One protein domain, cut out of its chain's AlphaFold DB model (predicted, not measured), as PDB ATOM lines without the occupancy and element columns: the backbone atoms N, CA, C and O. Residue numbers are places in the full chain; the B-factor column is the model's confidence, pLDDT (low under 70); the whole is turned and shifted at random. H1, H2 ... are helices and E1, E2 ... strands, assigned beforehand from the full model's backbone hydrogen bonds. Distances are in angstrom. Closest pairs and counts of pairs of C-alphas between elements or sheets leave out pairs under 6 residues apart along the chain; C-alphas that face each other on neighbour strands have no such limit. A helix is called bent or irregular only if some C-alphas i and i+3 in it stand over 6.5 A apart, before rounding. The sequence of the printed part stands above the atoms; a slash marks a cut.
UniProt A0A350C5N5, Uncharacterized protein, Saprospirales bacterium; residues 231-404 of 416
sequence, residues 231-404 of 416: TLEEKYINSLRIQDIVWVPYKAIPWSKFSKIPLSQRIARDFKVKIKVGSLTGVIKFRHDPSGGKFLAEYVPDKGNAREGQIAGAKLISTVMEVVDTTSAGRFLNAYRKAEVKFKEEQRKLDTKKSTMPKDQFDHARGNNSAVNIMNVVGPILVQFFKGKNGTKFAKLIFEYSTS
ATOM      1  N   THR A 231      45.158  50.353 -38.361       92.56
ATOM      2  CA  THR A 231      46.581  50.629 -38.124       92.56
ATOM      3  C   THR A 231      46.750  51.812 -37.170       92.56
ATOM      4  O   THR A 231      47.554  51.765 -36.232       92.56
ATOM      5  N   LEU A 232      45.969  52.878 -37.366       92.75
ATOM      6  CA  LEU A 232      45.972  54.032 -36.464       92.75
ATOM      7  C   LEU A 232      45.407  53.685 -35.083       92.75
ATOM      8  O   LEU A 232      45.966  54.130 -34.075       92.75
ATOM      9  N   GLU A 233      44.348  52.875 -35.020       91.88
ATOM     10  CA  GLU A 233      43.778  52.387 -33.760       91.88
ATOM     11  C   GLU A 233      44.786  51.560 -32.961       91.88
ATOM     12  O   GLU A 233      45.041  51.849 -31.790       91.88
ATOM     13  N   GLU A 234      45.434  50.589 -33.600       91.56
ATOM     14  CA  GLU A 234      46.456  49.752 -32.979       91.56
ATOM     15  C   GLU A 234      47.632  50.587 -32.481       91.56
ATOM     16  O   GLU A 234      48.086  50.402 -31.350       91.56
ATOM     17  N   LYS A 235      48.115  51.555 -33.272       94.12
ATOM     18  CA  LYS A 235      49.176  52.480 -32.843       94.12
ATOM     19  C   LYS A 235      48.747  53.290 -31.620       94.12
ATOM     20  O   LYS A 235      49.528  53.448 -30.674       94.12
ATOM     21  N   TYR A 236      47.509  53.782 -31.613       93.62
ATOM     22  CA  TYR A 236      46.948  54.534 -30.498       93.62
ATOM     23  C   TYR A 236      46.843  53.672 -29.233       93.62
ATOM     24  O   TYR A 236      47.414  54.040 -28.207       93.62
ATOM     25  N   ILE A 237      46.231  52.488 -29.298       92.88
ATOM     26  CA  ILE A 237      46.120  51.550 -28.169       92.88
ATOM     27  C   ILE A 237      47.508  51.113 -27.685       92.88
ATOM     28  O   ILE A 237      47.781  51.060 -26.479       92.88
ATOM     29  N   ASN A 238      48.440  50.857 -28.605       94.38
ATOM     30  CA  ASN A 238      49.788  50.425 -28.258       94.38
ATOM     31  C   ASN A 238      50.617  51.490 -27.551       94.38
ATOM     32  O   ASN A 238      51.554  51.133 -26.828       94.38
ATOM     33  N   SER A 239      50.244  52.763 -27.670       96.56
ATOM     34  CA  SER A 239      50.841  53.858 -26.908       96.56
ATOM     35  C   SER A 239      50.416  53.892 -25.433       96.56
ATOM     36  O   SER A 239      51.036  54.612 -24.654       96.56
ATOM     37  N   LEU A 240      49.418  53.096 -25.014       96.88
ATOM     38  CA  LEU A 240      48.930  53.084 -23.633       96.88
ATOM     39  C   LEU A 240      50.038  52.707 -22.643       96.88
ATOM     40  O   LEU A 240      50.708  51.679 -22.792       96.88
ATOM     41  N   ARG A 241      50.213  53.526 -21.605       96.62
ATOM     42  CA  ARG A 241      51.130  53.296 -20.481       96.62
ATOM     43  C   ARG A 241      50.416  53.521 -19.156       96.62
ATOM     44  O   ARG A 241      49.675  54.493 -19.010       96.62
ATOM     45  N   ILE A 242      50.693  52.662 -18.179       97.88
ATOM     46  CA  ILE A 242      50.318  52.907 -16.783       97.88
ATOM     47  C   ILE A 242      51.256  53.976 -16.227       97.88
ATOM     48  O   ILE A 242      52.471  53.869 -16.367       97.88
ATOM     49  N   GLN A 243      50.679  55.020 -15.643       97.50
ATOM     50  CA  GLN A 243      51.403  56.106 -14.985       97.50
ATOM     51  C   GLN A 243      51.510  55.862 -13.480       97.50
ATOM     52  O   GLN A 243      52.534  56.156 -12.880       97.50
ATOM     53  N   ASP A 244      50.442  55.345 -12.869       97.12
ATOM     54  CA  ASP A 244      50.344  55.189 -11.419       97.12
ATOM     55  C   ASP A 244      49.241  54.183 -11.055       97.12
ATOM     56  O   ASP A 244      48.290  53.978 -11.818       97.12
ATOM     57  N   ILE A 245      49.340  53.588  -9.869       96.81
ATOM     58  CA  ILE A 245      48.333  52.698  -9.289       96.81
ATOM     59  C   ILE A 245      47.961  53.260  -7.920       96.81
ATOM     60  O   ILE A 245      48.761  53.246  -6.988       96.81
ATOM     61  N   VAL A 246      46.717  53.709  -7.784       95.00
ATOM     62  CA  VAL A 246      46.204  54.324  -6.563       95.00
ATOM     63  C   VAL A 246      45.182  53.401  -5.925       95.00
ATOM     64  O   VAL A 246      44.063  53.238  -6.420       95.00
ATOM     65  N   TRP A 247      45.571  52.819  -4.797       94.50
ATOM     66  CA  TRP A 247      44.675  52.079  -3.924       94.50
ATOM     67  C   TRP A 247      45.245  52.008  -2.509       94.50
ATOM     68  O   TRP A 247      46.443  51.801  -2.327       94.50
ATOM     69  N   VAL A 248      44.372  52.145  -1.515       91.62
ATOM     70  CA  VAL A 248      44.699  51.947  -0.103       91.62
ATOM     71  C   VAL A 248      43.623  51.075   0.547       91.62
ATOM     72  O   VAL A 248      42.449  51.212   0.187       91.62
ATOM     73  N   PRO A 249      43.976  50.195   1.504       92.44
ATOM     74  CA  PRO A 249      42.987  49.426   2.248       92.44
ATOM     75  C   PRO A 249      41.981  50.349   2.938       92.44
ATOM     76  O   PRO A 249      42.351  51.271   3.670       92.44
ATOM     77  N   TYR A 250      40.696  50.087   2.728       93.38
ATOM     78  CA  TYR A 250      39.630  50.868   3.329       93.38
ATOM     79  C   TYR A 250      39.435  50.484   4.796       93.38
ATOM     80  O   TYR A 250      39.257  49.310   5.125       93.38
ATOM     81  N   LYS A 251      39.403  51.480   5.682       91.44
ATOM     82  CA  LYS A 251      39.047  51.306   7.095       91.44
ATOM     83  C   LYS A 251      37.626  51.815   7.302       91.44
ATOM     84  O   LYS A 251      37.350  52.972   7.000       91.44
ATOM     85  N   ALA A 252      36.731  50.961   7.801       90.62
ATOM     86  CA  ALA A 252      35.352  51.358   8.075       90.62
ATOM     87  C   ALA A 252      35.299  52.461   9.135       90.62
ATOM     88  O   ALA A 252      35.932  52.364  10.186       90.62
ATOM     89  N   ILE A 253      34.507  53.497   8.861       89.44
ATOM     90  CA  ILE A 253      34.300  54.625   9.771       89.44
ATOM     91  C   ILE A 253      32.811  54.666  10.144       89.44
ATOM     92  O   ILE A 253      31.971  54.605   9.240       89.44
ATOM     93  N   PRO A 254      32.443  54.773  11.435       91.38
ATOM     94  CA  PRO A 254      31.053  54.971  11.842       91.38
ATOM     95  C   PRO A 254      30.461  56.260  11.261       91.38
ATOM     96  O   PRO A 254      31.171  57.258  11.114       91.38
ATOM     97  N   TRP A 255      29.154  56.269  10.989       91.19
ATOM     98  CA  TRP A 255      28.465  57.435  10.416       91.19
ATOM     99  C   TRP A 255      28.698  58.724  11.217       91.19
ATOM    100  O   TRP A 255      29.000  59.754  10.628       91.19
ATOM    101  N   SER A 256      28.670  58.647  12.552       92.06
ATOM    102  CA  SER A 256      28.882  59.789  13.457       92.06
ATOM    103  C   SER A 256      30.236  60.489  13.289       92.06
ATOM    104  O   SER A 256      30.359  61.676  13.590       92.06
ATOM    105  N   LYS A 257      31.255  59.757  12.824       91.31
ATOM    106  CA  LYS A 257      32.570  60.305  12.477       91.31
ATOM    107  C   LYS A 257      32.611  60.712  11.007       91.31
ATOM    108  O   LYS A 257      33.095  61.791  10.695       91.31
ATOM    109  N   PHE A 258      32.073  59.880  10.115       89.69
ATOM    110  CA  PHE A 258      32.086  60.122   8.670       89.69
ATOM    111  C   PHE A 258      31.345  61.400   8.258       89.69
ATOM    112  O   PHE A 258      31.837  62.141   7.407       89.69
ATOM    113  N   SER A 259      30.200  61.695   8.883       89.94
ATOM    114  CA  SER A 259      29.405  62.895   8.599       89.94
ATOM    115  C   SER A 259      30.162  64.195   8.883       89.94
ATOM    116  O   SER A 259      29.873  65.210   8.259       89.94
ATOM    117  N   LYS A 260      31.174  64.147   9.758       92.88
ATOM    118  CA  LYS A 260      32.033  65.282  10.124       92.88
ATOM    119  C   LYS A 260      33.261  65.438   9.219       92.88
ATOM    120  O   LYS A 260      33.948  66.447   9.315       92.88
ATOM    121  N   ILE A 261      33.560  64.459   8.358       87.62
ATOM    122  CA  ILE A 261      34.719  64.512   7.455       87.62
ATOM    123  C   ILE A 261      34.328  65.281   6.181       87.62
ATOM    124  O   ILE A 261      33.393  64.845   5.485       87.62
ATOM    125  N   PRO A 262      35.049  66.367   5.825       88.12
ATOM    126  CA  PRO A 262      34.860  67.078   4.565       88.12
ATOM    127  C   PRO A 262      34.983  66.141   3.366       88.12
ATOM    128  O   PRO A 262      35.829  65.248   3.351       88.12
ATOM    129  N   LEU A 263      34.176  66.359   2.325       79.94
ATOM    130  CA  LEU A 263      34.160  65.496   1.138       79.94
ATOM    131  C   LEU A 263      35.555  65.325   0.507       79.94
ATOM    132  O   LEU A 263      35.896  64.220   0.093       79.94
ATOM    133  N   SER A 264      36.371  66.385   0.504       80.50
ATOM    134  CA  SER A 264      37.748  66.395  -0.011       80.50
ATOM    135  C   SER A 264      38.718  65.488   0.756       80.50
ATOM    136  O   SER A 264      39.745  65.101   0.209       80.50
ATOM    137  N   GLN A 265      38.397  65.129   2.001       82.31
ATOM    138  CA  GLN A 265      39.239  64.314   2.882       82.31
ATOM    139  C   GLN A 265      38.751  62.861   2.996       82.31
ATOM    140  O   GLN A 265      39.371  62.039   3.673       82.31
ATOM    141  N   ARG A 266      37.630  62.508   2.355       80.81
ATOM    142  CA  ARG A 266      37.078  61.148   2.415       80.81
ATOM    143  C   ARG A 266      37.898  60.200   1.538       80.81
ATOM    144  O   ARG A 266      38.076  60.433   0.345       80.81
ATOM    145  N   ILE A 267      38.348  59.086   2.120       75.88
ATOM    146  CA  ILE A 267      39.096  58.047   1.400       75.88
ATOM    147  C   ILE A 267      38.175  57.356   0.387       75.88
ATOM    148  O   ILE A 267      37.110  56.838   0.739       75.88
ATOM    149  N   ALA A 268      38.601  57.324  -0.876       79.94
ATOM    150  CA  ALA A 268      37.903  56.601  -1.932       79.94
ATOM    151  C   ALA A 268      38.114  55.083  -1.797       79.94
ATOM    152  O   ALA A 268      39.197  54.616  -1.466       79.94
ATOM    153  N   ARG A 269      37.068  54.311  -2.100       86.62
ATOM    154  CA  ARG A 269      37.082  52.835  -2.053       86.62
ATOM    155  C   ARG A 269      37.615  52.198  -3.336       86.62
ATOM    156  O   ARG A 269      37.907  51.006  -3.366       86.62
ATOM    157  N   ASP A 270      37.653  52.985  -4.402       91.69
ATOM    158  CA  ASP A 270      37.909  52.511  -5.752       91.69
ATOM    159  C   ASP A 270      39.403  52.244  -5.950       91.69
ATOM    160  O   ASP A 270      40.250  53.024  -5.512       91.69
ATOM    161  N   PHE A 271      39.722  51.171  -6.666       96.62
ATOM    162  CA  PHE A 271      41.072  50.910  -7.149       96.62
ATOM    163  C   PHE A 271      41.252  51.624  -8.490       96.62
ATOM    164  O   PHE A 271      40.421  51.479  -9.389       96.62
ATOM    165  N   LYS A 272      42.314  52.416  -8.640       96.62
ATOM    166  CA  LYS A 272      42.522  53.268  -9.817       96.62
ATOM    167  C   LYS A 272      43.868  52.978 -10.464       96.62
ATOM    168  O   LYS A 272      44.896  53.043  -9.804       96.62
ATOM    169  N   VAL A 273      43.860  52.742 -11.770       97.75
ATOM    170  CA  VAL A 273      45.061  52.695 -12.608       97.75
ATOM    171  C   VAL A 273      45.073  53.956 -13.453       97.75
ATOM    172  O   VAL A 273      44.238  54.097 -14.347       97.75
ATOM    173  N   LYS A 274      45.975  54.893 -13.159       97.50
ATOM    174  CA  LYS A 274      46.158  56.079 -13.998       97.50
ATOM    175  C   LYS A 274      46.890  55.658 -15.263       97.50
ATOM    176  O   LYS A 274      47.920  54.988 -15.184       97.50
ATOM    177  N   ILE A 275      46.370  56.051 -16.414       97.06
ATOM    178  CA  ILE A 275      46.921  55.703 -17.719       97.06
ATOM    179  C   ILE A 275      47.124  56.950 -18.577       97.06
ATOM    180  O   ILE A 275      46.441  57.962 -18.418       97.06
ATOM    181  N   LYS A 276      48.055  56.841 -19.519       96.50
ATOM    182  CA  LYS A 276      48.229  57.766 -20.637       96.50
ATOM    183  C   LYS A 276      48.139  56.971 -21.933       96.50
ATOM    184  O   LYS A 276      48.774  55.924 -22.028       96.50
ATOM    185  N   VAL A 277      47.369  57.447 -22.905       93.50
ATOM    186  CA  VAL A 277      47.195  56.831 -24.229       93.50
ATOM    187  C   VAL A 277      47.133  57.937 -25.283       93.50
ATOM    188  O   VAL A 277      46.314  58.852 -25.209       93.50
ATOM    189  N   GLY A 278      48.072  57.920 -26.225       90.75
ATOM    190  CA  GLY A 278      48.352  59.053 -27.102       90.75
ATOM    191  C   GLY A 278      48.612  60.327 -26.293       90.75
ATOM    192  O   GLY A 278      49.466  60.363 -25.403       90.75
ATOM    193  N   SER A 279      47.844  61.374 -26.587       88.06
ATOM    194  CA  SER A 279      47.857  62.643 -25.852       88.06
ATOM    195  C   SER A 279      46.876  62.691 -24.672       88.06
ATOM    196  O   SER A 279      46.870  63.678 -23.937       88.06
ATOM    197  N   LEU A 280      46.048  61.660 -24.477       87.19
ATOM    198  CA  LEU A 280      45.023  61.634 -23.437       87.19
ATOM    199  C   LEU A 280      45.535  60.986 -22.152       87.19
ATOM    200  O   LEU A 280      46.306  60.025 -22.170       87.19
ATOM    201  N   THR A 281      45.046  61.499 -21.029       92.56
ATOM    202  CA  THR A 281      45.205  60.912 -19.700       92.56
ATOM    203  C   THR A 281      43.840  60.538 -19.132       92.56
ATOM    204  O   THR A 281      42.806  61.104 -19.506       92.56
ATOM    205  N   GLY A 282      43.830  59.547 -18.250       93.62
ATOM    206  CA  GLY A 282      42.621  59.110 -17.574       93.62
ATOM    207  C   GLY A 282      42.888  57.978 -16.599       93.62
ATOM    208  O   GLY A 282      44.033  57.640 -16.285       93.62
ATOM    209  N   VAL A 283      41.814  57.365 -16.120       94.75
ATOM    210  CA  VAL A 283      41.863  56.320 -15.102       94.75
ATOM    211  C   VAL A 283      41.017  55.128 -15.522       94.75
ATOM    212  O   VAL A 283      39.839  55.277 -15.838       94.75
ATOM    213  N   ILE A 284      41.594  53.929 -15.439       96.00
ATOM    214  CA  ILE A 284      40.816  52.692 -15.358       96.00
ATOM    215  C   ILE A 284      40.483  52.466 -13.888       96.00
ATOM    216  O   ILE A 284      41.363  52.265 -13.047       96.00
ATOM    217  N   LYS A 285      39.198  52.541 -13.568       95.44
ATOM    218  CA  LYS A 285      38.681  52.497 -12.207       95.44
ATOM    219  C   LYS A 285      37.940  51.190 -11.975       95.44
ATOM    220  O   LYS A 285      36.936  50.921 -12.633       95.44
ATOM    221  N   PHE A 286      38.405  50.424 -10.998       96.62
ATOM    222  CA  PHE A 286      37.767  49.208 -10.519       96.62
ATOM    223  C   PHE A 286      36.995  49.508  -9.236       96.62
ATOM    224  O   PHE A 286      37.549  50.061  -8.281       96.62
ATOM    225  N   ARG A 287      35.709  49.156  -9.207       93.81
ATOM    226  CA  ARG A 287      34.834  49.418  -8.058       93.81
ATOM    227  C   ARG A 287      33.775  48.345  -7.886       93.81
ATOM    228  O   ARG A 287      33.325  47.753  -8.859       93.81
ATOM    229  N   HIS A 288      33.314  48.165  -6.656       95.44
ATOM    230  CA  HIS A 288      32.134  47.366  -6.356       95.44
ATOM    231  C   HIS A 288      30.951  48.284  -6.031       95.44
ATOM    232  O   HIS A 288      31.019  49.092  -5.098       95.44
ATOM    233  N   ASP A 289      29.876  48.184  -6.811       90.56
ATOM    234  CA  ASP A 289      28.651  48.943  -6.580       90.56
ATOM    235  C   ASP A 289      27.910  48.396  -5.344       90.56
ATOM    236  O   ASP A 289      27.385  47.280  -5.403       90.56
ATOM    237  N   PRO A 290      27.828  49.157  -4.233       87.19
ATOM    238  CA  PRO A 290      27.109  48.716  -3.041       87.19
ATOM    239  C   PRO A 290      25.609  48.525  -3.299       87.19
ATOM    240  O   PRO A 290      24.977  47.780  -2.552       87.19
ATOM    241  N   SER A 291      25.055  49.178  -4.332       82.50
ATOM    242  CA  SER A 291      23.638  49.140  -4.692       82.50
ATOM    243  C   SER A 291      23.251  47.869  -5.436       82.50
ATOM    244  O   SER A 291      22.350  47.157  -4.994       82.50
ATOM    245  N   GLY A 292      23.931  47.598  -6.553       74.62
ATOM    246  CA  GLY A 292      23.656  46.459  -7.425       74.62
ATOM    247  C   GLY A 292      24.506  45.213  -7.171       74.62
ATOM    248  O   GLY A 292      24.288  44.211  -7.846       74.62
ATOM    249  N   GLY A 293      25.487  45.261  -6.260       83.75
ATOM    250  CA  GLY A 293      26.379  44.131  -5.968       83.75
ATOM    251  C   GLY A 293      27.262  43.727  -7.152       83.75
ATOM    252  O   GLY A 293      27.579  42.554  -7.321       83.75
ATOM    253  N   LYS A 294      27.586  44.677  -8.039       90.12
ATOM    254  CA  LYS A 294      28.348  44.419  -9.269       90.12
ATOM    255  C   LYS A 294      29.757  44.980  -9.151       90.12
ATOM    256  O   LYS A 294      29.938  46.151  -8.825       90.12
ATOM    257  N   PHE A 295      30.750  44.164  -9.495       95.25
ATOM    258  CA  PHE A 295      32.117  44.629  -9.728       95.25
ATOM    259  C   PHE A 295      32.241  45.233 -11.126       95.25
ATOM    260  O   PHE A 295      31.808  44.620 -12.100       95.25
ATOM    261  N   LEU A 296      32.810  46.426 -11.231       93.12
ATOM    262  CA  LEU A 296      32.873  47.219 -12.453       93.12
ATOM    263  C   LEU A 296      34.317  47.622 -12.740       93.12
ATOM    264  O   LEU A 296      35.045  47.971 -11.811       93.12
ATOM    265  N   ALA A 297      34.686  47.645 -14.019       93.75
ATOM    266  CA  ALA A 297      35.883  48.310 -14.525       93.75
ATOM    267  C   ALA A 297      35.450  49.385 -15.532       93.75
ATOM    268  O   ALA A 297      34.762  49.076 -16.503       93.75
ATOM    269  N   GLU A 298      35.805  50.646 -15.293       91.19
ATOM    270  CA  GLU A 298      35.362  51.796 -16.095       91.19
ATOM    271  C   GLU A 298      36.575  52.616 -16.544       91.19
ATOM    272  O   GLU A 298      37.426  52.925 -15.708       91.19
ATOM    273  N   TYR A 299      36.641  53.022 -17.815       91.69
ATOM    274  CA  TYR A 299      37.584  54.060 -18.241       91.69
ATOM    275  C   TYR A 299      36.951  55.446 -18.070       91.69
ATOM    276  O   TYR A 299      35.825  55.700 -18.510       91.69
ATOM    277  N   VAL A 300      37.681  56.337 -17.403       90.19
ATOM    278  CA  VAL A 300      37.283  57.719 -17.142       90.19
ATOM    279  C   VAL A 300      38.400  58.638 -17.646       90.19
ATOM    280  O   VAL A 300      39.469  58.640 -17.035       90.19
ATOM    281  N   PRO A 301      38.204  59.386 -18.746       87.44
ATOM    282  CA  PRO A 301      39.190  60.363 -19.199       87.44
ATOM    283  C   PRO A 301      39.273  61.546 -18.219       87.44
ATOM    284  O   PRO A 301      38.267  61.921 -17.619       87.44
ATOM    285  N   ASP A 302      40.451  62.160 -18.075       83.50
ATOM    286  CA  ASP A 302      40.616  63.352 -17.221       83.50
ATOM    287  C   ASP A 302      39.924  64.584 -17.827       83.50
ATOM    288  O   ASP A 302      39.434  65.458 -17.113       83.50
ATOM    289  N   LYS A 303      39.889  64.650 -19.163       68.00
ATOM    290  CA  LYS A 303      39.206  65.686 -19.939       68.00
ATOM    291  C   LYS A 303      38.013  65.066 -20.665       68.00
ATOM    292  O   LYS A 303      38.195  64.255 -21.569       68.00
ATOM    293  N   GLY A 304      36.808  65.468 -20.271       57.34
ATOM    294  CA  GLY A 304      35.543  64.988 -20.830       57.34
ATOM    295  C   GLY A 304      34.546  64.641 -19.725       57.34
ATOM    296  O   GLY A 304      34.877  63.938 -18.778       57.34
ATOM    297  N   ASN A 305      33.311  65.132 -19.837       45.12
ATOM    298  CA  ASN A 305      32.274  64.917 -18.817       45.12
ATOM    299  C   ASN A 305      31.643  63.509 -18.868       45.12
ATOM    300  O   ASN A 305      30.821  63.174 -18.013       45.12
ATOM    301  N   ALA A 306      32.004  62.679 -19.853       56.59
ATOM    302  CA  ALA A 306      31.358  61.399 -20.123       56.59
ATOM    303  C   ALA A 306      32.315  60.212 -19.935       56.59
ATOM    304  O   ALA A 306      33.445  60.207 -20.418       56.59
ATOM    305  N   ARG A 307      31.832  59.174 -19.243       61.84
ATOM    306  CA  ARG A 307      32.494  57.863 -19.168       61.84
ATOM    307  C   ARG A 307      32.435  57.218 -20.553       61.84
ATOM    308  O   ARG A 307      31.354  57.152 -21.128       61.84
ATOM    309  N   GLU A 308      33.558  56.715 -21.060       68.12
ATOM    310  CA  GLU A 308      33.611  56.125 -22.414       68.12
ATOM    311  C   GLU A 308      33.014  54.703 -22.443       68.12
ATOM    312  O   GLU A 308      32.574  54.241 -23.487       68.12
ATOM    313  N   GLY A 309      32.902  54.042 -21.281       75.06
ATOM    314  CA  GLY A 309      32.208  52.767 -21.119       75.06
ATOM    315  C   GLY A 309      32.642  51.999 -19.869       75.06
ATOM    316  O   GLY A 309      33.496  52.435 -19.097       75.06
ATOM    317  N   GLN A 310      32.014  50.840 -19.644       84.25
ATOM    318  CA  GLN A 310      32.290  49.967 -18.502       84.25
ATOM    319  C   GLN A 310      32.189  48.481 -18.851       84.25
ATOM    320  O   GLN A 310      31.343  48.091 -19.664       84.25
ATOM    321  N   ILE A 311      32.995  47.672 -18.167       87.19
ATOM    322  CA  ILE A 311      32.826  46.224 -18.023       87.19
ATOM    323  C   ILE A 311      32.088  45.980 -16.715       87.19
ATOM    324  O   ILE A 311      32.526  46.450 -15.664       87.19
ATOM    325  N   ALA A 312      30.973  45.255 -16.772       87.31
ATOM    326  CA  ALA A 312      30.172  44.943 -15.599       87.31
ATOM    327  C   ALA A 312      30.198  43.441 -15.299       87.31
ATOM    328  O   ALA A 312      29.755  42.631 -16.107       87.31
ATOM    329  N   GLY A 313      30.678  43.092 -14.108       89.81
ATOM    330  CA  GLY A 313      30.734  41.735 -13.578       89.81
ATOM    331  C   GLY A 313      32.164  41.229 -13.389       89.81
ATOM    332  O   GLY A 313      32.979  41.253 -14.309       89.81
ATOM    333  N   ALA A 314      32.446  40.686 -12.201       93.50
ATOM    334  CA  ALA A 314      33.755  40.120 -11.876       93.50
ATOM    335  C   ALA A 314      34.133  38.933 -12.777       93.50
ATOM    336  O   ALA A 314      35.297  38.787 -13.128       93.50
ATOM    337  N   LYS A 315      33.155  38.113 -13.199       90.88
ATOM    338  CA  LYS A 315      33.398  36.999 -14.132       90.88
ATOM    339  C   LYS A 315      33.936  37.499 -15.471       90.88
ATOM    340  O   LYS A 315      34.946  36.991 -15.928       90.88
ATOM    341  N   LEU A 316      33.301  38.512 -16.065       86.75
ATOM    342  CA  LEU A 316      33.745  39.058 -17.347       86.75
ATOM    343  C   LEU A 316      35.131  39.703 -17.225       86.75
ATOM    344  O   LEU A 316      35.987  39.459 -18.063       86.75
ATOM    345  N   ILE A 317      35.380  40.450 -16.144       91.69
ATOM    346  CA  ILE A 317      36.703  41.025 -15.854       91.69
ATOM    347  C   ILE A 317      37.770  39.924 -15.703       91.69
ATOM    348  O   ILE A 317      38.863  40.076 -16.240       91.69
ATOM    349  N   SER A 318      37.450  38.805 -15.038       92.75
ATOM    350  CA  SER A 318      38.330  37.625 -14.970       92.75
ATOM    351  C   SER A 318      38.611  37.054 -16.353       92.75
ATOM    352  O   SER A 318      39.767  36.847 -16.686       92.75
ATOM    353  N   THR A 319      37.590  36.880 -17.193       87.44
ATOM    354  CA  THR A 319      37.765  36.386 -18.567       87.44
ATOM    355  C   THR A 319      38.668  37.300 -19.398       87.44
ATOM    356  O   THR A 319      39.498  36.810 -20.154       87.44
ATOM    357  N   VAL A 320      38.585  38.625 -19.222       88.12
ATOM    358  CA  VAL A 320      39.536  39.557 -19.858       88.12
ATOM    359  C   VAL A 320      40.958  39.341 -19.339       88.12
ATOM    360  O   VAL A 320      41.921  39.367 -20.098       88.12
ATOM    361  N   MET A 321      41.099  39.140 -18.033       92.19
ATOM    362  CA  MET A 321      42.386  38.938 -17.375       92.19
ATOM    363  C   MET A 321      43.036  37.601 -17.775       92.19
ATOM    364  O   MET A 321      44.253  37.543 -17.941       92.19
ATOM    365  N   GLU A 322      42.233  36.558 -18.008       91.19
ATOM    366  CA  GLU A 322      42.660  35.219 -18.447       91.19
ATOM    367  C   GLU A 322      43.414  35.244 -19.779       91.19
ATOM    368  O   GLU A 322      44.291  34.407 -19.978       91.19
ATOM    369  N   VAL A 323      43.137  36.229 -20.645       87.38
ATOM    370  CA  VAL A 323      43.842  36.427 -21.926       87.38
ATOM    371  C   VAL A 323      45.344  36.658 -21.719       87.38
ATOM    372  O   VAL A 323      46.148  36.292 -22.572       87.38
ATOM    373  N   VAL A 324      45.742  37.261 -20.592       92.25
ATOM    374  CA  VAL A 324      47.150  37.596 -20.308       92.25
ATOM    375  C   VAL A 324      47.741  36.826 -19.128       92.25
ATOM    376  O   VAL A 324      48.965  36.712 -19.040       92.25
ATOM    377  N   ASP A 325      46.909  36.334 -18.204       94.56
ATOM    378  CA  ASP A 325      47.333  35.596 -17.013       94.56
ATOM    379  C   ASP A 325      46.176  34.791 -16.389       94.56
ATOM    380  O   ASP A 325      45.412  35.287 -15.553       94.56
ATOM    381  N   THR A 326      46.069  33.516 -16.760       93.81
ATOM    382  CA  THR A 326      45.038  32.602 -16.242       93.81
ATOM    383  C   THR A 326      45.131  32.394 -14.725       93.81
ATOM    384  O   THR A 326      44.108  32.294 -14.045       93.81
ATOM    385  N   THR A 327      46.343  32.360 -14.158       96.00
ATOM    386  CA  THR A 327      46.551  32.115 -12.723       96.00
ATOM    387  C   THR A 327      46.056  33.290 -11.887       96.00
ATOM    388  O   THR A 327      45.302  33.105 -10.926       96.00
ATOM    389  N   SER A 328      46.459  34.507 -12.248       96.62
ATOM    390  CA  SER A 328      46.045  35.718 -11.542       96.62
ATOM    391  C   SER A 328      44.547  35.974 -11.693       96.62
ATOM    392  O   SER A 328      43.898  36.379 -10.725       96.62
ATOM    393  N   ALA A 329      43.977  35.664 -12.858       95.00
ATOM    394  CA  ALA A 329      42.543  35.763 -13.084       95.00
ATOM    395  C   ALA A 329      41.730  34.791 -12.216       95.00
ATOM    396  O   ALA A 329      40.823  35.215 -11.496       95.00
ATOM    397  N   GLY A 330      42.127  33.513 -12.168       97.00
ATOM    398  CA  GLY A 330      41.507  32.527 -11.281       97.00
ATOM    399  C   GLY A 330      41.597  32.934  -9.806       97.00
ATOM    400  O   GLY A 330      40.616  32.826  -9.064       97.00
ATOM    401  N   ARG A 331      42.743  33.483  -9.378       98.25
ATOM    402  CA  ARG A 331      42.924  34.026  -8.022       98.25
ATOM    403  C   ARG A 331      41.958  35.179  -7.740       98.25
ATOM    404  O   ARG A 331      41.301  35.166  -6.698       98.25
ATOM    405  N   PHE A 332      41.850  36.143  -8.654       98.44
ATOM    406  CA  PHE A 332      40.932  37.277  -8.538       98.44
ATOM    407  C   PHE A 332      39.472  36.816  -8.434       98.44
ATOM    408  O   PHE A 332      38.776  37.195  -7.489       98.44
ATOM    409  N   LEU A 333      39.006  35.966  -9.356       98.00
ATOM    410  CA  LEU A 333      37.608  35.537  -9.394       98.00
ATOM    411  C   LEU A 333      37.222  34.706  -8.168       98.00
ATOM    412  O   LEU A 333      36.142  34.897  -7.608       98.00
ATOM    413  N   ASN A 334      38.104  33.811  -7.722       98.31
ATOM    414  CA  ASN A 334      37.868  33.009  -6.524       98.31
ATOM    415  C   ASN A 334      37.825  33.877  -5.263       98.31
ATOM    416  O   ASN A 334      36.942  33.689  -4.423       98.31
ATOM    417  N   ALA A 335      38.730  34.854  -5.142       98.38
ATOM    418  CA  ALA A 335      38.720  35.805  -4.035       98.38
ATOM    419  C   ALA A 335      37.436  36.648  -4.032       98.38
ATOM    420  O   ALA A 335      36.783  36.755  -2.995       98.38
ATOM    421  N   TYR A 336      37.024  37.162  -5.196       98.25
ATOM    422  CA  TYR A 336      35.773  37.903  -5.345       98.25
ATOM    423  C   TYR A 336      34.555  37.063  -4.944       98.25
ATOM    424  O   TYR A 336      33.726  37.529  -4.174       98.25
ATOM    425  N   ARG A 337      34.439  35.815  -5.419       97.44
ATOM    426  CA  ARG A 337      33.294  34.942  -5.099       97.44
ATOM    427  C   ARG A 337      33.180  34.665  -3.602       97.44
ATOM    428  O   ARG A 337      32.086  34.753  -3.056       97.44
ATOM    429  N   LYS A 338      34.302  34.380  -2.930       97.12
ATOM    430  CA  LYS A 338      34.332  34.191  -1.470       97.12
ATOM    431  C   LYS A 338      33.919  35.468  -0.730       97.12
ATOM    432  O   LYS A 338      33.099  35.420   0.180       97.12
ATOM    433  N   ALA A 339      34.453  36.608  -1.159       97.12
ATOM    434  CA  ALA A 339      34.102  37.923  -0.635       97.12
ATOM    435  C   ALA A 339      32.612  38.269  -0.831       97.12
ATOM    436  O   ALA A 339      31.978  38.833   0.061       97.12
ATOM    437  N   GLU A 340      32.041  37.905  -1.980       96.88
ATOM    438  CA  GLU A 340      30.654  38.197  -2.342       96.88
ATOM    439  C   GLU A 340      29.646  37.492  -1.429       96.88
ATOM    440  O   GLU A 340      28.620  38.086  -1.099       96.88
ATOM    441  N   VAL A 341      29.947  36.271  -0.971       96.31
ATOM    442  CA  VAL A 341      29.117  35.558   0.019       96.31
ATOM    443  C   VAL A 341      28.978  36.399   1.288       96.31
ATOM    444  O   VAL A 341      27.865  36.762   1.669       96.31
ATOM    445  N   LYS A 342      30.110  36.821   1.864       95.44
ATOM    446  CA  LYS A 342      30.133  37.647   3.077       95.44
ATOM    447  C   LYS A 342      29.468  39.008   2.865       95.44
ATOM    448  O   LYS A 342      28.705  39.468   3.710       95.44
ATOM    449  N   PHE A 343      29.720  39.654   1.724       96.50
ATOM    450  CA  PHE A 343      29.056  40.910   1.375       96.50
ATOM    451  C   PHE A 343      27.531  40.754   1.350       96.50
ATOM    452  O   PHE A 343      26.837  41.591   1.923       96.50
ATOM    453  N   LYS A 344      27.011  39.696   0.709       95.56
ATOM    454  CA  LYS A 344      25.567  39.434   0.592       95.56
ATOM    455  C   LYS A 344      24.931  39.143   1.948       95.56
ATOM    456  O   LYS A 344      23.842  39.642   2.213       95.56
ATOM    457  N   GLU A 345      25.598  38.382   2.807       95.50
ATOM    458  CA  GLU A 345      25.134  38.121   4.175       95.50
ATOM    459  C   GLU A 345      24.998  39.413   4.986       95.50
ATOM    460  O   GLU A 345      23.936  39.682   5.550       95.50
ATOM    461  N   GLU A 346      26.031  40.256   4.987       94.81
ATOM    462  CA  GLU A 346      25.995  41.549   5.675       94.81
ATOM    463  C   GLU A 346      25.001  42.522   5.027       94.81
ATOM    464  O   GLU A 346      24.314  43.272   5.721       94.81
ATOM    465  N   GLN A 347      24.850  42.479   3.701       95.19
ATOM    466  CA  GLN A 347      23.900  43.327   2.990       95.19
ATOM    467  C   GLN A 347      22.456  42.978   3.362       95.19
ATOM    468  O   GLN A 347      21.686  43.890   3.640       95.19
ATOM    469  N   ARG A 348      22.110  41.686   3.480       94.62
ATOM    470  CA  ARG A 348      20.779  41.257   3.950       94.62
ATOM    471  C   ARG A 348      20.464  41.804   5.342       94.62
ATOM    472  O   ARG A 348      19.361  42.289   5.564       94.62
ATOM    473  N   LYS A 349      21.434  41.774   6.265       94.19
ATOM    474  CA  LYS A 349      21.275  42.340   7.619       94.19
ATOM    475  C   LYS A 349      21.103  43.859   7.602       94.19
ATOM    476  O   LYS A 349      20.429  44.407   8.468       94.19
ATOM    477  N   LEU A 350      21.750  44.551   6.666       93.25
ATOM    478  CA  LEU A 350      21.579  45.992   6.494       93.25
ATOM    479  C   LEU A 350      20.214  46.316   5.886       93.25
ATOM    480  O   LEU A 350      19.563  47.246   6.351       93.25
ATOM    481  N   ASP A 351      19.769  45.552   4.889       93.31
ATOM    482  CA  ASP A 351      18.531  45.808   4.151       93.31
ATOM    483  C   ASP A 351      17.285  45.774   5.051       93.31
ATOM    484  O   ASP A 351      16.363  46.557   4.822       93.31
ATOM    485  N   THR A 352      17.281  44.982   6.134       94.50
ATOM    486  CA  THR A 352      16.199  45.006   7.144       94.50
ATOM    487  C   THR A 352      16.068  46.351   7.864       94.50
ATOM    488  O   THR A 352      15.019  46.651   8.426       94.50
ATOM    489  N   LYS A 353      17.111  47.187   7.831       92.75
ATOM    490  CA  LYS A 353      17.150  48.518   8.453       92.75
ATOM    491  C   LYS A 353      16.852  49.647   7.467       92.75
ATOM    492  O   LYS A 353      16.887  50.809   7.853       92.75
ATOM    493  N   LYS A 354      16.572  49.346   6.194       91.94
ATOM    494  CA  LYS A 354      16.406  50.361   5.139       91.94
ATOM    495  C   LYS A 354      15.265  51.346   5.418       91.94
ATOM    496  O   LYS A 354      15.386  52.510   5.055       91.94
ATOM    497  N   SER A 355      14.168  50.890   6.025       92.75
ATOM    498  CA  SER A 355      13.004  51.728   6.357       92.75
ATOM    499  C   SER A 355      13.156  52.499   7.670       92.75
ATOM    500  O   SER A 355      12.460  53.487   7.870       92.75
ATOM    501  N   THR A 356      14.050  52.060   8.559       94.25
ATOM    502  CA  THR A 356      14.213  52.618   9.914       94.25
ATOM    503  C   THR A 356      15.483  53.450  10.077       94.25
ATOM    504  O   THR A 356      15.616  54.193  11.045       94.25
ATOM    505  N   MET A 357      16.426  53.346   9.140       94.25
ATOM    506  CA  MET A 357      17.683  54.086   9.137       94.25
ATOM    507  C   MET A 357      17.612  55.284   8.178       94.25
ATOM    508  O   MET A 357      17.161  55.119   7.043       94.25
ATOM    509  N   PRO A 358      18.128  56.469   8.565       95.25
ATOM    510  CA  PRO A 358      18.280  57.591   7.644       95.25
ATOM    511  C   PRO A 358      19.039  57.183   6.377       95.25
ATOM    512  O   PRO A 358      20.060  56.492   6.448       95.25
ATOM    513  N   LYS A 359      18.562  57.642   5.214       93.06
ATOM    514  CA  LYS A 359      19.069  57.219   3.900       93.06
ATOM    515  C   LYS A 359      20.590  57.335   3.771       93.06
ATOM    516  O   LYS A 359      21.233  56.379   3.343       93.06
ATOM    517  N   ASP A 360      21.168  58.460   4.173       91.81
ATOM    518  CA  ASP A 360      22.608  58.694   4.017       91.81
ATOM    519  C   ASP A 360      23.443  57.781   4.923       91.81
ATOM    520  O   ASP A 360      24.500  57.284   4.526       91.81
ATOM    521  N   GLN A 361      22.936  57.498   6.126       94.31
ATOM    522  CA  GLN A 361      23.551  56.551   7.048       94.31
ATOM    523  C   GLN A 361      23.489  55.124   6.490       94.31
ATOM    524  O   GLN A 361      24.479  54.391   6.568       94.31
ATOM    525  N   PHE A 362      22.357  54.743   5.897       94.00
ATOM    526  CA  PHE A 362      22.184  53.453   5.238       94.00
ATOM    527  C   PHE A 362      23.127  53.305   4.038       94.00
ATOM    528  O   PHE A 362      23.877  52.330   3.962       94.00
ATOM    529  N   ASP A 363      23.174  54.295   3.145       92.38
ATOM    530  CA  ASP A 363      24.057  54.291   1.975       92.38
ATOM    531  C   ASP A 363      25.540  54.236   2.376       92.38
ATOM    532  O   ASP A 363      26.329  53.511   1.761       92.38
ATOM    533  N   HIS A 364      25.921  54.930   3.454       92.25
ATOM    534  CA  HIS A 364      27.263  54.838   4.030       92.25
ATOM    535  C   HIS A 364      27.570  53.443   4.584       92.25
ATOM    536  O   HIS A 364      28.633  52.888   4.304       92.25
ATOM    537  N   ALA A 365      26.637  52.828   5.317       94.19
ATOM    538  CA  ALA A 365      26.809  51.479   5.858       94.19
ATOM    539  C   ALA A 365      26.966  50.427   4.747       94.19
ATOM    540  O   ALA A 365      27.890  49.609   4.788       94.19
ATOM    541  N   ARG A 366      26.140  50.501   3.696       94.00
ATOM    542  CA  ARG A 366      26.324  49.693   2.476       94.00
ATOM    543  C   ARG A 366      27.674  49.955   1.838       94.00
ATOM    544  O   ARG A 366      28.338  49.050   1.326       94.00
ATOM    545  N   GLY A 367      28.087  51.216   1.865       93.44
ATOM    546  CA  GLY A 367      29.345  51.629   1.306       93.44
ATOM    547  C   GLY A 367      30.555  51.021   2.016       93.44
ATOM    548  O   GLY A 367      31.462  50.539   1.330       93.44
ATOM    549  N   ASN A 368      30.514  50.980   3.350       94.56
ATOM    550  CA  ASN A 368      31.472  50.282   4.207       94.56
ATOM    551  C   ASN A 368      31.484  48.778   3.914       94.56
ATOM    552  O   ASN A 368      32.558  48.215   3.713       94.56
ATOM    553  N   ASN A 369      30.308  48.143   3.841       95.44
ATOM    554  CA  ASN A 369      30.176  46.713   3.548       95.44
ATOM    555  C   ASN A 369      30.878  46.346   2.226       95.44
ATOM    556  O   ASN A 369      31.745  45.475   2.194       95.44
ATOM    557  N   SER A 370      30.578  47.084   1.151       95.69
ATOM    558  CA  SER A 370      31.226  46.917  -0.158       95.69
ATOM    559  C   SER A 370      32.753  47.069  -0.081       95.69
ATOM    560  O   SER A 370      33.498  46.240  -0.605       95.69
ATOM    561  N   ALA A 371      33.245  48.100   0.607       94.88
ATOM    562  CA  ALA A 371      34.677  48.367   0.693       94.88
ATOM    563  C   ALA A 371      35.436  47.281   1.465       94.88
ATOM    564  O   ALA A 371      36.441  46.760   0.989       94.88
ATOM    565  N   VAL A 372      34.940  46.941   2.655       95.44
ATOM    566  CA  VAL A 372      35.609  46.023   3.579       95.44
ATOM    567  C   VAL A 372      35.532  44.591   3.079       95.44
ATOM    568  O   VAL A 372      36.533  43.885   3.111       95.44
ATOM    569  N   ASN A 373      34.359  44.155   2.618       96.56
ATOM    570  CA  ASN A 373      34.172  42.754   2.265       96.56
ATOM    571  C   ASN A 373      34.598  42.450   0.829       96.56
ATOM    572  O   ASN A 373      35.067  41.344   0.599       96.56
ATOM    573  N   ILE A 374      34.512  43.405  -0.109       97.62
ATOM    574  CA  ILE A 374      34.929  43.193  -1.506       97.62
ATOM    575  C   ILE A 374      36.267  43.868  -1.808       97.62
ATOM    576  O   ILE A 374      37.246  43.184  -2.107       97.62
ATOM    577  N   MET A 375      36.328  45.204  -1.751       97.00
ATOM    578  CA  MET A 375      37.485  45.954  -2.268       97.00
ATOM    579  C   MET A 375      38.779  45.649  -1.506       97.00
ATOM    580  O   MET A 375      39.827  45.541  -2.134       97.00
ATOM    581  N   ASN A 376      38.724  45.441  -0.188       97.00
ATOM    582  CA  ASN A 376      39.895  45.048   0.605       97.00
ATOM    583  C   ASN A 376      40.395  43.632   0.307       97.00
ATOM    584  O   ASN A 376      41.572  43.358   0.514       97.00
ATOM    585  N   VAL A 377      39.526  42.749  -0.191       97.44
ATOM    586  CA  VAL A 377      39.899  41.376  -0.551       97.44
ATOM    587  C   VAL A 377      40.552  41.341  -1.932       97.44
ATOM    588  O   VAL A 377      41.596  40.721  -2.110       97.44
ATOM    589  N   VAL A 378      39.966  42.028  -2.918       97.75
ATOM    590  CA  VAL A 378      40.473  41.997  -4.301       97.75
ATOM    591  C   VAL A 378      41.542  43.052  -4.588       97.75
ATOM    592  O   VAL A 378      42.366  42.860  -5.478       97.75
ATOM    593  N   GLY A 379      41.565  44.154  -3.836       96.94
ATOM    594  CA  GLY A 379      42.492  45.271  -4.023       96.94
ATOM    595  C   GLY A 379      43.967  44.856  -4.028       96.94
ATOM    596  O   GLY A 379      44.652  45.165  -5.002       96.94
ATOM    597  N   PRO A 380      44.462  44.092  -3.035       97.25
ATOM    598  CA  PRO A 380      45.850  43.623  -3.019       97.25
ATOM    599  C   PRO A 380      46.213  42.750  -4.227       97.25
ATOM    600  O   PRO A 380      47.308  42.882  -4.772       97.25
ATOM    601  N   ILE A 381      45.281  41.906  -4.690       98.06
ATOM    602  CA  ILE A 381      45.467  41.064  -5.883       98.06
ATOM    603  C   ILE A 381      45.644  41.949  -7.121       98.06
ATOM    604  O   ILE A 381      46.564  41.733  -7.908       98.06
ATOM    605  N   LEU A 382      44.807  42.983  -7.267       97.94
ATOM    606  CA  LEU A 382      44.919  43.947  -8.361       97.94
ATOM    607  C   LEU A 382      46.217  44.765  -8.271       97.94
ATOM    608  O   LEU A 382      46.874  44.943  -9.295       97.94
ATOM    609  N   VAL A 383      46.636  45.214  -7.077       97.56
ATOM    610  CA  VAL A 383      47.924  45.918  -6.889       97.56
ATOM    611  C   VAL A 383      49.071  45.044  -7.389       97.56
ATOM    612  O   VAL A 383      49.882  45.498  -8.196       97.56
ATOM    613  N   GLN A 384      49.139  43.797  -6.913       97.06
ATOM    614  CA  GLN A 384      50.199  42.865  -7.283       97.06
ATOM    615  C   GLN A 384      50.213  42.621  -8.794       97.06
ATOM    616  O   GLN A 384      51.271  42.660  -9.418       97.06
ATOM    617  N   PHE A 385      49.038  42.415  -9.386       97.88
ATOM    618  CA  PHE A 385      48.913  42.135 -10.805       97.88
ATOM    619  C   PHE A 385      49.331  43.318 -11.690       97.88
ATOM    620  O   PHE A 385      50.126  43.144 -12.613       97.88
ATOM    621  N   PHE A 386      48.841  44.528 -11.400       98.06
ATOM    622  CA  PHE A 386      49.144  45.710 -12.212       98.06
ATOM    623  C   PHE A 386      50.603  46.170 -12.097       98.06
ATOM    624  O   PHE A 386      51.111  46.776 -13.038       98.06
ATOM    625  N   LYS A 387      51.285  45.849 -10.989       96.19
ATOM    626  CA  LYS A 387      52.740  46.028 -10.847       96.19
ATOM    627  C   LYS A 387      53.557  44.970 -11.599       96.19
ATOM    628  O   LYS A 387      54.750  45.162 -11.811       96.19
ATOM    629  N   GLY A 388      52.941  43.853 -11.982       95.19
ATOM    630  CA  GLY A 388      53.587  42.787 -12.740       95.19
ATOM    631  C   GLY A 388      53.675  43.070 -14.244       95.19
ATOM    632  O   GLY A 388      53.048  43.985 -14.781       95.19
ATOM    633  N   LYS A 389      54.404  42.204 -14.962       94.31
ATOM    634  CA  LYS A 389      54.652  42.312 -16.417       94.31
ATOM    635  C   LYS A 389      53.390  42.366 -17.293       94.31
ATOM    636  O   LYS A 389      53.436  42.877 -18.410       94.31
ATOM    637  N   ASN A 390      52.265  41.846 -16.801       96.00
ATOM    638  CA  ASN A 390      51.002  41.769 -17.540       96.00
ATOM    639  C   ASN A 390      50.047  42.942 -17.255       96.00
ATOM    640  O   ASN A 390      49.050  43.086 -17.962       96.00
ATOM    641  N   GLY A 391      50.362  43.817 -16.289       96.81
ATOM    642  CA  GLY A 391      49.491  44.924 -15.887       96.81
ATOM    643  C   GLY A 391      49.121  45.859 -17.040       96.81
ATOM    644  O   GLY A 391      47.945  46.139 -17.263       96.81
ATOM    645  N   THR A 392      50.111  46.282 -17.832       96.75
ATOM    646  CA  THR A 392      49.869  47.157 -18.996       96.75
ATOM    647  C   THR A 392      49.074  46.447 -20.095       96.75
ATOM    648  O   THR A 392      48.209  47.067 -20.709       96.75
ATOM    649  N   LYS A 393      49.312  45.149 -20.333       95.31
ATOM    650  CA  LYS A 393      48.553  44.374 -21.333       95.31
ATOM    651  C   LYS A 393      47.077  44.277 -20.944       95.31
ATOM    652  O   LYS A 393      46.209  44.527 -21.767       95.31
ATOM    653  N   PHE A 394      46.792  44.003 -19.674       95.12
ATOM    654  CA  PHE A 394      45.419  43.988 -19.176       95.12
ATOM    655  C   PHE A 394      44.761  45.372 -19.217       95.12
ATOM    656  O   PHE A 394      43.602  45.483 -19.605       95.12
ATOM    657  N   ALA A 395      45.495  46.438 -18.876       96.25
ATOM    658  CA  ALA A 395      44.990  47.807 -18.998       96.25
ATOM    659  C   ALA A 395      44.574  48.141 -20.443       96.25
ATOM    660  O   ALA A 395      43.530  48.761 -20.632       96.25
ATOM    661  N   LYS A 396      45.341  47.685 -21.447       94.69
ATOM    662  CA  LYS A 396      44.968  47.797 -22.866       94.69
ATOM    663  C   LYS A 396      43.657  47.074 -23.166       94.69
ATOM    664  O   LYS A 396      42.738  47.731 -23.630       94.69
ATOM    665  N   LEU A 397      43.518  45.809 -22.768       92.12
ATOM    666  CA  LEU A 397      42.288  45.037 -23.006       92.12
ATOM    667  C   LEU A 397      41.043  45.687 -22.382       92.12
ATOM    668  O   LEU A 397      39.981  45.746 -23.001       92.12
ATOM    669  N   ILE A 398      41.160  46.211 -21.156       92.06
ATOM    670  CA  ILE A 398      40.063  46.944 -20.510       92.06
ATOM    671  C   ILE A 398      39.761  48.247 -21.257       92.06
ATOM    672  O   ILE A 398      38.592  48.592 -21.441       92.06
ATOM    673  N   PHE A 399      40.789  48.979 -21.689       92.38
ATOM    674  CA  PHE A 399      40.629  50.204 -22.469       92.38
ATOM    675  C   PHE A 399      39.941  49.928 -23.813       92.38
ATOM    676  O   PHE A 399      38.936  50.564 -24.116       92.38
ATOM    677  N   GLU A 400      40.408  48.938 -24.572       90.62
ATOM    678  CA  GLU A 400      39.829  48.517 -25.852       90.62
ATOM    679  C   GLU A 400      38.358  48.147 -25.703       90.62
ATOM    680  O   GLU A 400      37.510  48.676 -26.416       90.62
ATOM    681  N   TYR A 401      38.033  47.302 -24.725       88.00
ATOM    682  CA  TYR A 401      36.651  46.895 -24.497       88.00
ATOM    683  C   TYR A 401      35.769  48.061 -24.036       88.00
ATOM    684  O   TYR A 401      34.624  48.198 -24.460       88.00
ATOM    685  N   SER A 402      36.270  48.901 -23.127       87.19
ATOM    686  CA  SER A 402      35.484  50.018 -22.591       87.19
ATOM    687  C   SER A 402      35.277  51.145 -23.597       87.19
ATOM    688  O   SER A 402      34.319  51.886 -23.429       87.19
ATOM    689  N   THR A 403      36.119  51.251 -24.626       88.62
ATOM    690  CA  THR A 403      36.046  52.290 -25.666       88.62
ATOM    691  C   THR A 403      35.589  51.763 -27.030       88.62
ATOM    692  O   THR A 403      35.573  52.529 -27.992       88.62
ATOM    693  N   SER A 404      35.204  50.482 -27.108       90.19
ATOM    694  CA  SER A 404      34.782  49.794 -28.334       90.19
ATOM    695  C   SER A 404      35.837  49.873 -29.446       90.19
ATOM    696  O   SER A 404      35.533  50.266 -30.570       90.19
TER     697      SER A 404
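AT A GLANCE: This is residues 231 to 404 of the 416 residues of an uncharacterized protein of Saprospirales bacterium (UniProt A0A350C5N5). A twisted sheet of five strands curls round the helix H6, with H3 and the bent helix H5 on the sheet too, in two layers, helices on one face of a sheet. The long helix H4 packs on H3 and H5 but is not on the sheet, and residues 260 to 265 stick out. The printed part has 174 residues, with six named helices and five named strands in the order H1 E1 H2 E2 E3 E4 E5 H3 H4 H5 H6; the class is mixed, helices and strands. The sheet's order is E1 E2 E3 E4 E5, all antiparallel. The whole is compact, with a radius of gyration of the C-alphas of 17.1 A, and elongated, spanning 58 by 34 by 24 A.

HOW THE PARTS SIT: After H1, residues 231 to 238, comes E1, residues 241 to 246, an edge strand antiparallel to E2, residues 271 to 277, with N 243 and O 274 2.8 A apart. H2, residues 255 to 258, is not on the sheet. E2, E3, residues 280 to 289, E4, residues 294 to 301, and E5, residues 309 to 312, form a meander, each strand the antiparallel neighbour of the one before. Within hydrogen-bond range are N 273 and O 284, 2.8 A, N 285 and O 298, 2.8 A, and N 311 and O 297, 2.8 A. H3, residues 314 to 322, lies over E5 at a height over the sheet of 9.2 A. It forms a helical hairpin with H4, residues 326 to 351, at a shallow tilt of 10 degrees; their closest C-alphas, of Ser 318 and Ala 329, are 5.0 A apart. H5, residues 359 to 387, was assigned as one helix by its hydrogen bonds but is bent: C-alphas 377 and 380 are 6.8 A apart, between arms H5a, residues 359 to 377, and H5b, residues 380 to 387. H4 and H5a touch at a shallow tilt of 27 degrees, opposite ways, closest at the C-alphas of Ala 339 and Ile 374, 5.4 A. H5b and H3 are on the same face as H6, residues 391 to 403. H1 and H6 only just touch, with 3 pairs of C-alphas within 8 A, closest at Ile 237 and Lys 396, 6.6 A; H2 and H5a only just touch too, with 3 pairs, closest at the C-alphas of Trp 255 and Gln 361, 6.0 A. Every O i to N i+4 pair is within hydrogen-bond range in H1, H3, H5b and H6, against 21 of 22 in H4 and 13 of 15 in H5a; H2 is too short for such a pair.

IN THESE COORDINATES: H1 begins at C-alpha 231 (46.581, 50.629, -38.124). From first to last C-alpha E3 measures 26.7 A, H4 36.0 A, H5a 26.5 A and H6 18.2 A. H6 ends at C-alpha 403 (36.046, 52.290, -25.666).

THE WHOLE: The C-alphas of Thr 231 and Thr 356, the two farthest apart, are 58.0 A apart. The printed part has no cut; the link from H2 to E2 is long, with 12 residues. Mean pLDDT of the printed part is 91.7, and residues 303 to 308 are under 70.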